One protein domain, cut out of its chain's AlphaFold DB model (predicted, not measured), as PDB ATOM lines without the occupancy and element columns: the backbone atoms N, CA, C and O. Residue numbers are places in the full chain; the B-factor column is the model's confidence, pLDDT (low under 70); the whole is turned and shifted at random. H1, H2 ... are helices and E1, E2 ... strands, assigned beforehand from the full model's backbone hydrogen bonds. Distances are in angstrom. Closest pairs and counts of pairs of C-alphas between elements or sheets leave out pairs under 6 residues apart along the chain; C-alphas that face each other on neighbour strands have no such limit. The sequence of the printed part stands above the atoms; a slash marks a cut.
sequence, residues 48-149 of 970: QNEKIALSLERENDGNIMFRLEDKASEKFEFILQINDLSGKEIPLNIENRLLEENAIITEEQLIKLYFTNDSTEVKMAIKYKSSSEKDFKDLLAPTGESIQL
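What this domain is: This is residues 48 to 149 of the 970 residues of an uncharacterized protein of Enterococcus hirae (UniProt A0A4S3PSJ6). Two three-stranded antiparallel sheets, E1 - E2 - E4 and E3 - E5 - E6, form a small, loosely closed barrel; the short helix H1 fills the gap between E2 and E3, and E1 and E6 come near each other across the other seam. A long unnamed loop, residues 84 to 106, ends in a short pairing with E3. The 102 printed residues hold E1 E2 E3 H1 E4 E5 E6 in chain order and are mostly strand by class. The whole is compact, with a radius of gyration of the C-alphas of 13.1 A and spans of 38 by 28 by 23 A.

How they stand to each other: E1, residues 52 to 58, forms a hairpin with E2, residues 64 to 70; N 55 and O 67 are 2.9 A apart. E3, residues 76 to 83, is an edge strand of the second, twisted sheet; its residues 77 to 78 pair antiparallel with 105 to 106. H1, residues 107 to 110, stands at the level of the first sheet and only grazes the second. Its closest C-alphas to E2 are Phe 66 and Leu 110, 6.4 A. It is too short for an O i to N i+4 pair. E4, residues 113 to 115, is antiparallel to E2, with N 64 and O 115 2.9 A apart. E5, residues 121 to 130, is antiparallel to E3, with N 79 and O 127 2.9 A apart. E5 forms a hairpin with E6, residues 137 to 148; N 139 and O 126 are 2.8 A apart.

Where its parts are: E1 begins at C-alpha 52 (159.412, 108.604, 126.770) and is 20.4 A long. E3 measures 23.0 A and E5 28.5 A. E6, 22.8 A, bends by 90 degrees at residue 143 and ends at C-alpha 148 (166.784, 98.243, 111.832).

The domain as a whole: The C-alphas of Asn 60 and Lys 134 are farthest apart, 38.6 A. The printed part has no cut; the link E3 to H1 is long. Residues 72 and 141 to 145 have pLDDT under 70.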
ATOM      1  N   GLN A  48     163.640 103.582 124.569       82.94
ATOM      2  CA  GLN A  48     162.691 104.024 125.594       82.94
ATOM      3  C   GLN A  48     163.336 104.184 126.972       82.94
ATOM      4  O   GLN A  48     164.314 103.515 127.297       82.94
ATOM      5  N   ASN A  49     162.739 105.033 127.805       82.06
ATOM      6  CA  ASN A  49     163.061 105.197 129.218       82.06
ATOM      7  C   ASN A  49     161.771 105.383 130.053       82.06
ATOM      8  O   ASN A  49     160.668 105.088 129.585       82.06
ATOM      9  N   GLU A  50     161.910 105.841 131.301       78.56
ATOM     10  CA  GLU A  50     160.795 106.072 132.234       78.56
ATOM     11  C   GLU A  50     159.851 107.217 131.815       78.56
ATOM     12  O   GLU A  50     158.696 107.231 132.235       78.56
ATOM     13  N   LYS A  51     160.326 108.169 130.999       80.06
ATOM     14  CA  LYS A  51     159.581 109.361 130.559       80.06
ATOM     15  C   LYS A  51     159.016 109.242 129.139       80.06
ATOM     16  O   LYS A  51     157.913 109.711 128.902       80.06
ATOM     17  N   ILE A  52     159.751 108.636 128.205       86.69
ATOM     18  CA  ILE A  52     159.412 108.604 126.770       86.69
ATOM     19  C   ILE A  52     159.751 107.260 126.112       86.69
ATOM     20  O   ILE A  52     160.662 106.550 126.546       86.69
ATOM     21  N   ALA A  53     159.055 106.925 125.026       85.31
ATOM     22  CA  ALA A  53     159.455 105.893 124.068       85.31
ATOM     23  C   ALA A  53     159.381 106.423 122.631       85.31
ATOM     24  O   ALA A  53     158.508 107.223 122.302       85.31
ATOM     25  N   LEU A  54     160.305 105.980 121.781       88.12
ATOM     26  CA  LEU A  54     160.436 106.427 120.398       88.12
ATOM     27  C   LEU A  54     160.455 105.218 119.459       88.12
ATOM     28  O   LEU A  54     161.213 104.274 119.679       88.12
ATOM     29  N   SER A  55     159.655 105.250 118.398       88.00
ATOM     30  CA  SER A  55     159.614 104.239 117.336       88.00
ATOM     31  C   SER A  55     159.725 104.889 115.951       88.00
ATOM     32  O   SER A  55     159.625 106.109 115.809       88.00
ATOM     33  N   LEU A  56     159.988 104.071 114.930       89.56
ATOM     34  CA  LEU A  56     160.062 104.490 113.529       89.56
ATOM     35  C   LEU A  56     158.949 103.814 112.729       89.56
ATOM     36  O   LEU A  56     158.678 102.633 112.940       89.56
ATOM     37  N   GLU A  57     158.375 104.526 111.766       85.50
ATOM     38  CA  GLU A  57     157.431 103.994 110.775       85.50
ATOM     39  C   GLU A  57     157.910 104.369 109.366       85.50
ATOM     40  O   GLU A  57     158.510 105.426 109.193       85.50
ATOM     41  N   ARG A  58     157.695 103.512 108.357       85.44
ATOM     42  CA  ARG A  58     158.012 103.825 106.953       85.44
ATOM     43  C   ARG A  58     156.714 104.006 106.172       85.44
ATOM     44  O   ARG A  58     155.901 103.083 106.116       85.44
ATOM     45  N   GLU A  59     156.533 105.178 105.577       82.00
ATOM     46  CA  GLU A  59     155.377 105.503 104.744       82.00
ATOM     47  C   GLU A  59     155.495 104.903 103.332       82.00
ATOM     48  O   GLU A  59     156.560 104.466 102.890       82.00
ATOM     49  N   ASN A  60     154.370 104.870 102.609       72.94
ATOM     50  CA  ASN A  60     154.253 104.217 101.297       72.94
ATOM     51  C   ASN A  60     155.090 104.874 100.180       72.94
ATOM     52  O   ASN A  60     155.241 104.282  99.114       72.94
ATOM     53  N   ASP A  61     155.607 106.083 100.399       75.50
ATOM     54  CA  ASP A  61     156.514 106.791  99.487       75.50
ATOM     55  C   ASP A  61     158.007 106.520  99.777       75.50
ATOM     56  O   ASP A  61     158.871 106.946  99.012       75.50
ATOM     57  N   GLY A  62     158.310 105.776 100.848       77.12
ATOM     58  CA  GLY A  62     159.662 105.428 101.283       77.12
ATOM     59  C   GLY A  62     160.238 106.321 102.387       77.12
ATOM     60  O   GLY A  62     161.318 105.998 102.890       77.12
ATOM     61  N   ASN A  63     159.543 107.387 102.800       87.94
ATOM     62  CA  ASN A  63     159.951 108.219 103.934       87.94
ATOM     63  C   ASN A  63     159.861 107.447 105.256       87.94
ATOM     64  O   ASN A  63     158.968 106.625 105.454       87.94
ATOM     65  N   ILE A  64     160.786 107.720 106.177       88.56
ATOM     66  CA  ILE A  64     160.820 107.124 107.517       88.56
ATOM     67  C   ILE A  64     160.527 108.222 108.538       88.56
ATOM     68  O   ILE A  64     161.313 109.158 108.683       88.56
ATOM     69  N   MET A  65     159.394 108.087 109.225       88.56
ATOM     70  CA  MET A  65     158.856 109.012 110.224       88.56
ATOM     71  C   MET A  65     159.226 108.575 111.645       88.56
ATOM     72  O   MET A  65     159.364 107.380 111.924       88.56
ATOM     73  N   PHE A  66     159.293 109.532 112.570       89.81
ATOM     74  CA  PHE A  66     159.388 109.263 114.006       89.81
ATOM     75  C   PHE A  66     158.011 109.264 114.682       89.81
ATOM     76  O   PHE A  66     157.198 110.165 114.478       89.81
ATOM     77  N   ARG A  67     157.778 108.294 115.571       87.81
ATOM     78  CA  ARG A  67     156.646 108.266 116.508       87.81
ATOM     79  C   ARG A  67     157.155 108.401 117.937       87.81
ATOM     80  O   ARG A  67     158.060 107.675 118.339       87.81
ATOM     81  N   LEU A  68     156.550 109.309 118.699       87.19
ATOM     82  CA  LEU A  68     156.842 109.538 120.113       87.19
ATOM     83  C   LEU A  68     155.641 109.118 120.968       87.19
ATOM     84  O   LEU A  68     154.536 109.628 120.785       87.19
ATOM     85  N   GLU A  69     155.876 108.231 121.930       85.25
ATOM     86  CA  GLU A  69     154.967 107.948 123.039       85.25
ATOM     87  C   GLU A  69     155.488 108.675 124.286       85.25
ATOM     88  O   GLU A  69     156.476 108.254 124.899       85.25
ATOM     89  N   ASP A  70     154.832 109.773 124.666       75.94
ATOM     90  CA  ASP A  70     155.050 110.398 125.972       75.94
ATOM     91  C   ASP A  70     154.395 109.546 127.072       75.94
ATOM     92  O   ASP A  70     153.235 109.139 126.963       75.94
ATOM     93  N   LYS A  71     155.158 109.258 128.128       72.44
ATOM     94  CA  LYS A  71     154.720 108.532 129.331       72.44
ATOM     95  C   LYS A  71     154.694 109.446 130.562       72.44
ATOM     96  O   LYS A  71     154.313 109.004 131.647       72.44
ATOM     97  N   ALA A  72     155.113 110.700 130.408       65.00
ATOM     98  CA  ALA A  72     155.130 111.734 131.424       65.00
ATOM     99  C   ALA A  72     153.961 112.723 131.218       65.00
ATOM    100  O   ALA A  72     152.881 112.380 130.742       65.00
ATOM    101  N   SER A  73     154.145 113.950 131.703       70.00
ATOM    102  CA  SER A  73     153.303 115.119 131.404       70.00
ATOM    103  C   SER A  73     154.161 116.395 131.428       70.00
ATOM    104  O   SER A  73     153.749 117.458 131.894       70.00
ATOM    105  N   GLU A  74     155.400 116.259 130.950       78.75
ATOM    106  CA  GLU A  74     156.384 117.330 130.765       78.75
ATOM    107  C   GLU A  74     156.662 117.478 129.266       78.75
ATOM    108  O   GLU A  74     156.586 116.492 128.546       78.75
ATOM    109  N   LYS A  75     157.034 118.675 128.796       85.88
ATOM    110  CA  LYS A  75     157.461 118.845 127.397       85.88
ATOM    111  C   LYS A  75     158.938 118.536 127.196       85.88
ATOM    112  O   LYS A  75     159.743 118.931 128.045       85.88
ATOM    113  N   PHE A  76     159.292 117.959 126.052       89.25
ATOM    114  CA  PHE A  76     160.649 117.568 125.677       89.25
ATOM    115  C   PHE A  76     161.227 118.344 124.479       89.25
ATOM    116  O   PHE A  76     160.535 118.709 123.526       89.25
ATOM    117  N   GLU A  77     162.542 118.551 124.539       92.38
ATOM    118  CA  GLU A  77     163.407 119.022 123.455       92.38
ATOM    119  C   GLU A  77     164.345 117.880 123.033       92.38
ATOM    120  O   GLU A  77     164.809 117.111 123.881       92.38
ATOM    121  N   PHE A  78     164.663 117.782 121.741       92.56
ATOM    122  CA  PHE A  78     165.477 116.711 121.161       92.56
ATOM    123  C   PHE A  78     166.593 117.253 120.266       92.56
ATOM    124  O   PHE A  78     166.437 118.296 119.634       92.56
ATOM    125  N   ILE A  79     167.689 116.501 120.168       91.38
ATOM    126  CA  ILE A  79     168.737 116.651 119.150       91.38
ATOM    127  C   ILE A  79     168.977 115.260 118.559       91.38
ATOM    128  O   ILE A  79     169.143 114.299 119.313       91.38
ATOM    129  N   LEU A  80     168.984 115.135 117.233       90.50
ATOM    130  CA  LEU A  80     169.143 113.856 116.538       90.50
ATOM    131  C   LEU A  80     170.287 113.926 115.531       90.50
ATOM    132  O   LEU A  80     170.456 114.932 114.848       90.50
ATOM    133  N   GLN A  81     171.009 112.817 115.400       88.25
ATOM    134  CA  GLN A  81     171.943 112.572 114.311       88.25
ATOM    135  C   GLN A  81     171.725 111.154 113.775       88.25
ATOM    136  O   GLN A  81     171.674 110.187 114.541       88.25
ATOM    137  N   ILE A  82     171.593 111.027 112.454       88.31
ATOM    138  CA  ILE A  82     171.472 109.741 111.761       88.31
ATOM    139  C   ILE A  82     172.629 109.630 110.778       88.31
ATOM    140  O   ILE A  82     172.839 110.522 109.965       88.31
ATOM    141  N   ASN A  83     173.347 108.515 110.818       87.88
ATOM    142  CA  ASN A  83     174.388 108.171 109.864       87.88
ATOM    143  C   ASN A  83     174.042 106.857 109.155       87.88
ATOM    144  O   ASN A  83     173.407 105.969 109.729       87.88
ATOM    145  N   ASP A  84     174.506 106.694 107.921       86.69
ATOM    146  CA  ASP A  84     174.546 105.381 107.286       86.69
ATOM    147  C   ASP A  84     175.598 104.475 107.959       86.69
ATOM    148  O   ASP A  84     176.376 104.890 108.827       86.69
ATOM    149  N   LEU A  85     175.643 103.200 107.564       81.12
ATOM    150  CA  LEU A  85     176.592 102.244 108.141       81.12
ATOM    151  C   LEU A  85     178.067 102.632 107.909       81.12
ATOM    152  O   LEU A  85     178.917 102.240 108.715       81.12
ATOM    153  N   SER A  86     178.371 103.429 106.877       80.00
ATOM    154  CA  SER A  86     179.720 103.940 106.594       80.00
ATOM    155  C   SER A  86     180.125 105.126 107.481       80.00
ATOM    156  O   SER A  86     181.311 105.441 107.560       80.00
ATOM    157  N   GLY A  87     179.175 105.729 108.204       78.50
ATOM    158  CA  GLY A  87     179.405 106.889 109.070       78.50
ATOM    159  C   GLY A  87     179.196 108.238 108.378       78.50
ATOM    160  O   GLY A  87     179.682 109.249 108.875       78.50
ATOM    161  N   LYS A  88     178.498 108.264 107.238       83.38
ATOM    162  CA  LYS A  88     178.082 109.496 106.560       83.38
ATOM    163  C   LYS A  88     176.680 109.893 107.030       83.38
ATOM    164  O   LYS A  88     175.778 109.061 107.047       83.38
ATOM    165  N   GLU A  89     176.490 111.173 107.334       86.88
ATOM    166  CA  GLU A  89     175.212 111.707 107.810       86.88
ATOM    167  C   GLU A  89     174.085 111.595 106.763       86.88
ATOM    168  O   GLU A  89     174.281 111.828 105.562       86.88
ATOM    169  N   ILE A  90     172.893 111.224 107.237       88.44
ATOM    170  CA  ILE A  90     171.656 111.114 106.462       88.44
ATOM    171  C   ILE A  90     170.817 112.376 106.718       88.44
ATOM    172  O   ILE A  90     170.449 112.624 107.867       88.44
ATOM    173  N   PRO A  91     170.480 113.172 105.683       88.69
ATOM    174  CA  PRO A  91     169.778 114.433 105.881       88.69
ATOM    175  C   PRO A  91     168.375 114.271 106.478       88.69
ATOM    176  O   PRO A  91     167.507 113.601 105.913       88.69
ATOM    177  N   LEU A  92     168.152 114.957 107.596       88.62
ATOM    178  CA  LEU A  92     166.862 115.090 108.262       88.62
ATOM    179  C   LEU A  92     166.022 116.198 107.612       88.62
ATOM    180  O   LEU A  92     166.543 117.268 107.296       88.62
ATOM    181  N   ASN A  93     164.719 115.963 107.449       87.50
ATOM    182  CA  ASN A  93     163.788 116.914 106.840       87.50
ATOM    183  C   ASN A  93     162.538 117.134 107.705       87.50
ATOM    184  O   ASN A  93     162.030 116.200 108.317       87.50
ATOM    185  N   ILE A  94     162.012 118.362 107.712       87.75
ATOM    186  CA  ILE A  94     160.698 118.724 108.271       87.75
ATOM    187  C   ILE A  94     159.968 119.575 107.231       87.75
ATOM    188  O   ILE A  94     160.525 120.560 106.753       87.75
ATOM    189  N   GLU A  95     158.727 119.224 106.882       80.81
ATOM    190  CA  GLU A  95     157.868 120.021 105.978       80.81
ATOM    191  C   GLU A  95     158.578 120.440 104.656       80.81
ATOM    192  O   GLU A  95     158.425 121.560 104.165       80.81
ATOM    193  N   ASN A  96     159.359 119.523 104.059       73.94
ATOM    194  CA  ASN A  96     160.217 119.728 102.873       73.94
ATOM    195  C   ASN A  96     161.370 120.742 103.051       73.94
ATOM    196  O   ASN A  96     161.806 121.378 102.088       73.94
ATOM    197  N   ARG A  97     161.888 120.896 104.274       77.12
ATOM    198  CA  ARG A  97     163.103 121.663 104.582       77.12
ATOM    199  C   ARG A  97     164.127 120.787 105.287       77.12
ATOM    200  O   ARG A  97     163.779 120.091 106.236       77.12
ATOM    201  N   LEU A  98     165.381 120.895 104.859       85.25
ATOM    202  CA  LEU A  98     166.526 120.305 105.548       85.25
ATOM    203  C   LEU A  98     166.689 120.921 106.944       85.25
ATOM    204  O   LEU A  98     166.568 122.138 107.105       85.25
ATOM    205  N   LEU A  99     166.974 120.076 107.931       84.25
ATOM    206  CA  LEU A  99     167.341 120.484 109.284       84.25
ATOM    207  C   LEU A  99     168.849 120.804 109.355       84.25
ATOM    208  O   LEU A  99     169.646 120.180 108.657       84.25
ATOM    209  N   GLU A 100     169.245 121.763 110.195       79.00
ATOM    210  CA  GLU A 100     170.663 122.040 110.472       79.00
ATOM    211  C   GLU A 100     171.266 120.988 111.426       79.00
ATOM    212  O   GLU A 100     170.564 120.409 112.259       79.00
ATOM    213  N   GLU A 101     172.577 120.741 111.309       76.62
ATOM    214  CA  GLU A 101     173.297 119.763 112.136       76.62
ATOM    215  C   GLU A 101     173.163 120.104 113.633       76.62
ATOM    216  O   GLU A 101     173.380 121.244 114.046       76.62
ATOM    217  N   ASN A 102     172.825 119.113 114.462       79.81
ATOM    218  CA  ASN A 102     172.573 119.265 115.903       79.81
ATOM    219  C   ASN A 102     171.458 120.270 116.289       79.81
ATOM    220  O   ASN A 102     171.409 120.710 117.442       79.81
ATOM    221  N   ALA A 103     170.546 120.633 115.378       86.62
ATOM    222  CA  ALA A 103     169.435 121.528 115.703       86.62
ATOM    223  C   ALA A 103     168.531 120.964 116.817       86.62
ATOM    224  O   ALA A 103     168.165 119.786 116.816       86.62
ATOM    225  N   ILE A 104     168.125 121.837 117.745       90.62
ATOM    226  CA  ILE A 104     167.162 121.507 118.801       90.62
ATOM    227  C   ILE A 104     165.748 121.549 118.214       90.62
ATOM    228  O   ILE A 104     165.332 122.575 117.671       90.62
ATOM    229  N   ILE A 105     164.998 120.456 118.361       91.19
ATOM    230  CA  ILE A 105     163.610 120.340 117.898       91.19
ATOM    231  C   ILE A 105     162.652 119.956 119.031       91.19
ATOM    232  O   ILE A 105     163.020 119.279 119.990       91.19
ATOM    233  N   THR A 106     161.401 120.386 118.906       91.56
ATOM    234  CA  THR A 106     160.298 120.035 119.817       91.56
ATOM    235  C   THR A 106     159.606 118.729 119.411       91.56
ATOM    236  O   THR A 106     159.761 118.254 118.290       91.56
ATOM    237  N   GLU A 107     158.769 118.177 120.292       87.75
ATOM    238  CA  GLU A 107     157.886 117.024 120.016       87.75
ATOM    239  C   GLU A 107     157.087 117.163 118.707       87.75
ATOM    240  O   GLU A 107     157.054 116.241 117.896       87.75
ATOM    241  N   GLU A 108     156.468 118.330 118.477       85.31
ATOM    242  CA  GLU A 108     155.635 118.596 117.291       85.31
ATOM    243  C   GLU A 108     156.462 118.643 115.996       85.31
ATOM    244  O   GLU A 108     155.949 118.398 114.907       85.31
ATOM    245  N   GLN A 109     157.755 118.955 116.109       89.25
ATOM    246  CA  GLN A 109     158.710 118.901 115.007       89.25
ATOM    247  C   GLN A 109     159.247 117.480 114.804       89.25
ATOM    248  O   GLN A 109     159.386 117.055 113.663       89.25
ATOM    249  N   LEU A 110     159.492 116.734 115.887       90.00
ATOM    250  CA  LEU A 110     159.965 115.350 115.851       90.00
ATOM    251  C   LEU A 110     158.971 114.426 115.136       90.00
ATOM    252  O   LEU A 110     159.376 113.680 114.257       90.00
ATOM    253  N   ILE A 111     157.668 114.521 115.417       87.06
ATOM    254  CA  ILE A 111     156.656 113.690 114.730       87.06
ATOM    255  C   ILE A 111     156.390 114.100 113.267       87.06
ATOM    256  O   ILE A 111     155.656 113.417 112.558       87.06
ATOM    257  N   LYS A 112     156.982 115.209 112.805       88.38
ATOM    258  CA  LYS A 112     157.007 115.650 111.396       88.38
ATOM    259  C   LYS A 112     158.392 115.484 110.754       88.38
ATOM    260  O   LYS A 112     158.586 115.893 109.607       88.38
ATOM    261  N   LEU A 113     159.356 114.951 111.505       91.31
ATOM    262  CA  LEU A 113     160.724 114.720 111.071       91.31
ATOM    263  C   LEU A 113     160.772 113.439 110.247       91.31
ATOM    264  O   LEU A 113     160.271 112.400 110.683       91.31
ATOM    265  N   TYR A 114     161.415 113.508 109.085       92.25
ATOM    266  CA  TYR A 114     161.568 112.364 108.202       92.25
ATOM    267  C   TYR A 114     162.935 112.299 107.531       92.25
ATOM    268  O   TYR A 114     163.642 113.300 107.376       92.25
ATOM    269  N   PHE A 115     163.295 111.090 107.116       92.19
ATOM    270  CA  PHE A 115     164.478 110.814 106.312       92.19
ATOM    271  C   PHE A 115     164.219 109.662 105.339       92.19
ATOM    272  O   PHE A 115     163.348 108.820 105.554       92.19
ATOM    273  N   THR A 116     165.005 109.613 104.270       85.94
ATOM    274  CA  THR A 116     164.999 108.538 103.270       85.94
ATOM    275  C   THR A 116     166.307 107.762 103.356       85.94
ATOM    276  O   THR A 116     167.375 108.376 103.378       85.94
ATOM    277  N   ASN A 117     166.247 106.430 103.367       83.06
ATOM    278  CA  ASN A 117     167.432 105.575 103.334       83.06
ATOM    279  C   ASN A 117     167.167 104.285 102.543       83.06
ATOM    280  O   ASN A 117     166.199 103.567 102.821       83.06
ATOM    281  N   ASP A 118     168.060 103.987 101.595       75.12
ATOM    282  CA  ASP A 118     168.019 102.781 100.758       75.12
ATOM    283  C   ASP A 118     168.511 101.530 101.512       75.12
ATOM    284  O   ASP A 118     168.170 100.404 101.155       75.12
ATOM    285  N   SER A 119     169.303 101.719 102.575       78.94
ATOM    286  CA  SER A 119     169.720 100.649 103.488       78.94
ATOM    287  C   SER A 119     168.571 100.224 104.418       78.94
ATOM    288  O   SER A 119     167.687 101.013 104.759       78.94
ATOM    289  N   THR A 120     168.599  98.968 104.873       80.50
ATOM    290  CA  THR A 120     167.711  98.459 105.935       80.50
ATOM    291  C   THR A 120     168.136  98.914 107.331       80.50
ATOM    292  O   THR A 120     167.349  98.803 108.261       80.50
ATOM    293  N   GLU A 121     169.347  99.448 107.489       84.75
ATOM    294  CA  GLU A 121     169.923  99.866 108.773       84.75
ATOM    295  C   GLU A 121     170.511 101.285 108.728       84.75
ATOM    296  O   GLU A 121     170.996 101.745 107.683       84.75
ATOM    297  N   VAL A 122     170.508 101.949 109.889       88.19
ATOM    298  CA  VAL A 122     171.190 103.228 110.173       88.19
ATOM    299  C   VAL A 122     171.879 103.189 111.532       88.19
ATOM    300  O   VAL A 122     171.430 102.495 112.438       88.19
ATOM    301  N   LYS A 123     172.914 104.007 111.713       87.44
ATOM    302  CA  LYS A 123     173.459 104.344 113.031       87.44
ATOM    303  C   LYS A 123     172.777 105.610 113.522       87.44
ATOM    304  O   LYS A 123     172.797 106.619 112.823       87.44
ATOM    305  N   MET A 124     172.189 105.579 114.712       87.50
ATOM    306  CA  MET A 124     171.441 106.719 115.245       87.50
ATOM    307  C   MET A 124     171.974 107.138 116.615       87.50
ATOM    308  O   MET A 124     172.299 106.293 117.446       87.50
ATOM    309  N   ALA A 125     172.038 108.446 116.848       87.81
ATOM    310  CA  ALA A 125     172.269 109.049 118.154       87.81
ATOM    311  C   ALA A 125     171.143 110.051 118.429       87.81
ATOM    312  O   ALA A 125     170.791 110.860 117.569       87.81
ATOM    313  N   ILE A 126     170.559 109.988 119.625       88.38
ATOM    314  CA  ILE A 126     169.459 110.869 120.034       88.38
ATOM    315  C   ILE A 126     169.781 111.403 121.415       88.38
ATOM    316  O   ILE A 126     170.061 110.627 122.330       88.38
ATOM    317  N   LYS A 127     169.662 112.715 121.589       91.12
ATOM    318  CA  LYS A 127     169.658 113.371 122.893       91.12
ATOM    319  C   LYS A 127     168.288 113.963 123.151       91.12
ATOM    320  O   LYS A 127     167.628 114.438 122.230       91.12
ATOM    321  N   TYR A 128     167.877 113.949 124.408       91.50
ATOM    322  CA  TYR A 128     166.613 114.511 124.860       91.50
ATOM    323  C   TYR A 128     166.819 115.322 126.138       91.50
ATOM    324  O   TYR A 128     167.808 115.159 126.860       91.50
ATOM    325  N   LYS A 129     165.872 116.207 126.413       91.50
ATOM    326  CA  LYS A 129     165.843 117.053 127.600       91.50
ATOM    327  C   LYS A 129     164.394 117.350 127.949       91.50
ATOM    328  O   LYS A 129     163.619 117.713 127.070       91.50
ATOM    329  N   SER A 130     164.030 117.231 129.223       87.69
ATOM    330  CA  SER A 130     162.758 117.785 129.697       87.69
ATOM    331  C   SER A 130     162.868 119.299 129.864       87.69
ATOM    332  O   SER A 130     163.905 119.815 130.274       87.69
ATOM    333  N   SER A 131     161.774 120.012 129.627       78.81
ATOM    334  CA  SER A 131     161.607 121.443 129.914       78.81
ATOM    335  C   SER A 131     161.842 121.826 131.388       78.81
ATOM    336  O   SER A 131     162.059 123.003 131.677       78.81
ATOM    337  N   SER A 132     161.850 120.859 132.315       77.75
ATOM    338  CA  SER A 132     162.242 121.040 133.723       77.75
ATOM    339  C   SER A 132     163.747 120.844 133.999       77.75
ATOM    340  O   SER A 132     164.225 121.152 135.093       77.75
ATOM    341  N   GLU A 133     164.514 120.362 133.020       83.69
ATOM    342  CA  GLU A 133     165.933 120.010 133.129       83.69
ATOM    343  C   GLU A 133     166.813 121.031 132.378       83.69
ATOM    344  O   GLU A 133     166.350 121.738 131.485       83.69
ATOM    345  N   LYS A 134     168.095 121.167 132.748       78.44
ATOM    346  CA  LYS A 134     169.001 122.142 132.101       78.44
ATOM    347  C   LYS A 134     169.720 121.567 130.886       78.44
ATOM    348  O   LYS A 134     169.720 122.189 129.822       78.44
ATOM    349  N   ASP A 135     170.312 120.397 131.078       87.56
ATOM    350  CA  ASP A 135     171.271 119.780 130.168       87.56
ATOM    351  C   ASP A 135     170.625 118.647 129.359       87.56
ATOM    352  O   ASP A 135     169.684 117.997 129.818       87.56
ATOM    353  N   PHE A 136     171.141 118.397 128.154       90.44
ATOM    354  CA  PHE A 136     170.713 117.266 127.331       90.44
ATOM    355  C   PHE A 136     171.318 115.955 127.835       90.44
ATOM    356  O   PHE A 136     172.514 115.876 128.121       90.44
ATOM    357  N   LYS A 137     170.490 114.913 127.887       87.31
ATOM    358  CA  LYS A 137     170.875 113.533 128.196       87.31
ATOM    359  C   LYS A 137     170.849 112.709 126.917       87.31
ATOM    360  O   LYS A 137     169.969 112.904 126.078       87.31
ATOM    361  N   ASP A 138     171.760 111.755 126.790       85.12
ATOM    362  CA  ASP A 138     171.671 110.765 125.720       85.12
ATOM    363  C   ASP A 138     170.425 109.889 125.954       85.12
ATOM    364  O   ASP A 138     170.216 109.351 127.045       85.12
ATOM    365  N   LEU A 139     169.572 109.791 124.935       82.56
ATOM    366  CA  LEU A 139     168.493 108.810 124.848       82.56
ATOM    367  C   LEU A 139     169.042 107.533 124.201       82.56
ATOM    368  O   LEU A 139     168.879 106.450 124.752       82.56
ATOM    369  N   LEU A 140     169.743 107.694 123.073       80.81
ATOM    370  CA  LEU A 140     170.456 106.650 122.338       80.81
ATOM    371  C   LEU A 140     171.917 107.090 122.144       80.81
ATOM    372  O   LEU A 140     172.169 108.227 121.736       80.81
ATOM    373  N   ALA A 141     172.865 106.216 122.487       65.81
ATOM    374  CA  ALA A 141     174.255 106.598 122.744       65.81
ATOM    375  C   ALA A 141     175.024 107.094 121.492       65.81
ATOM    376  O   ALA A 141     174.844 106.540 120.403       65.81
ATOM    377  N   PRO A 142     175.965 108.058 121.626       54.62
ATOM    378  CA  PRO A 142     176.686 108.652 120.489       54.62
ATOM    379  C   PRO A 142     177.525 107.686 119.639       54.62
ATOM    380  O   PRO A 142     177.929 108.035 118.535       54.62
ATOM    381  N   THR A 143     177.814 106.480 120.133       53.09
ATOM    382  CA  THR A 143     178.594 105.458 119.416       53.09
ATOM    383  C   THR A 143     177.824 104.749 118.296       53.09
ATOM    384  O   THR A 143     178.428 103.957 117.577       53.09
ATOM    385  N   GLY A 144     176.530 105.045 118.119       55.84
ATOM    386  CA  GLY A 144     175.745 104.620 116.961       55.84
ATOM    387  C   GLY A 144     175.442 103.124 116.946       55.84
ATOM    388  O   GLY A 144     176.022 102.376 116.158       55.84
ATOM    389  N   GLU A 145     174.502 102.697 117.790       62.88
ATOM    390  CA  GLU A 145     173.888 101.373 117.649       62.88
ATOM    391  C   GLU A 145     173.169 101.270 116.292       62.88
ATOM    392  O   GLU A 145     172.617 102.258 115.794       62.88
ATOM    393  N   SER A 146     173.212 100.084 115.672       78.25
ATOM    394  CA  SER A 146     172.582  99.863 114.366       78.25
ATOM    395  C   SER A 146     171.089  99.604 114.545       78.25
ATOM    396  O   SER A 146     170.684  98.585 115.105       78.25
ATOM    397  N   ILE A 147     170.271 100.541 114.078       82.31
ATOM    398  CA  ILE A 147     168.814 100.495 114.155       82.31
ATOM    399  C   ILE A 147     168.269  99.931 112.843       82.31
ATOM    400  O   ILE A 147     168.455 100.521 111.776       82.31
ATOM    401  N   GLN A 148     167.567  98.799 112.938       82.50
ATOM    402  CA  GLN A 148     166.784  98.243 111.832       82.50
ATOM    403  C   GLN A 148     165.627  99.187 111.497       82.50
ATOM    404  O   GLN A 148     164.854  99.589 112.370       82.50
ATOM    405  N   LEU A 149     165.499  99.535 110.223       84.88
ATOM    406  CA  LEU A 149     164.445 100.399 109.716       84.88
ATOM    407  C   LEU A 149     163.175  99.595 109.402       84.88
ATOM    408  O   LEU A 149     163.261  98.420 109.039       84.88
TER     409      LEU A 149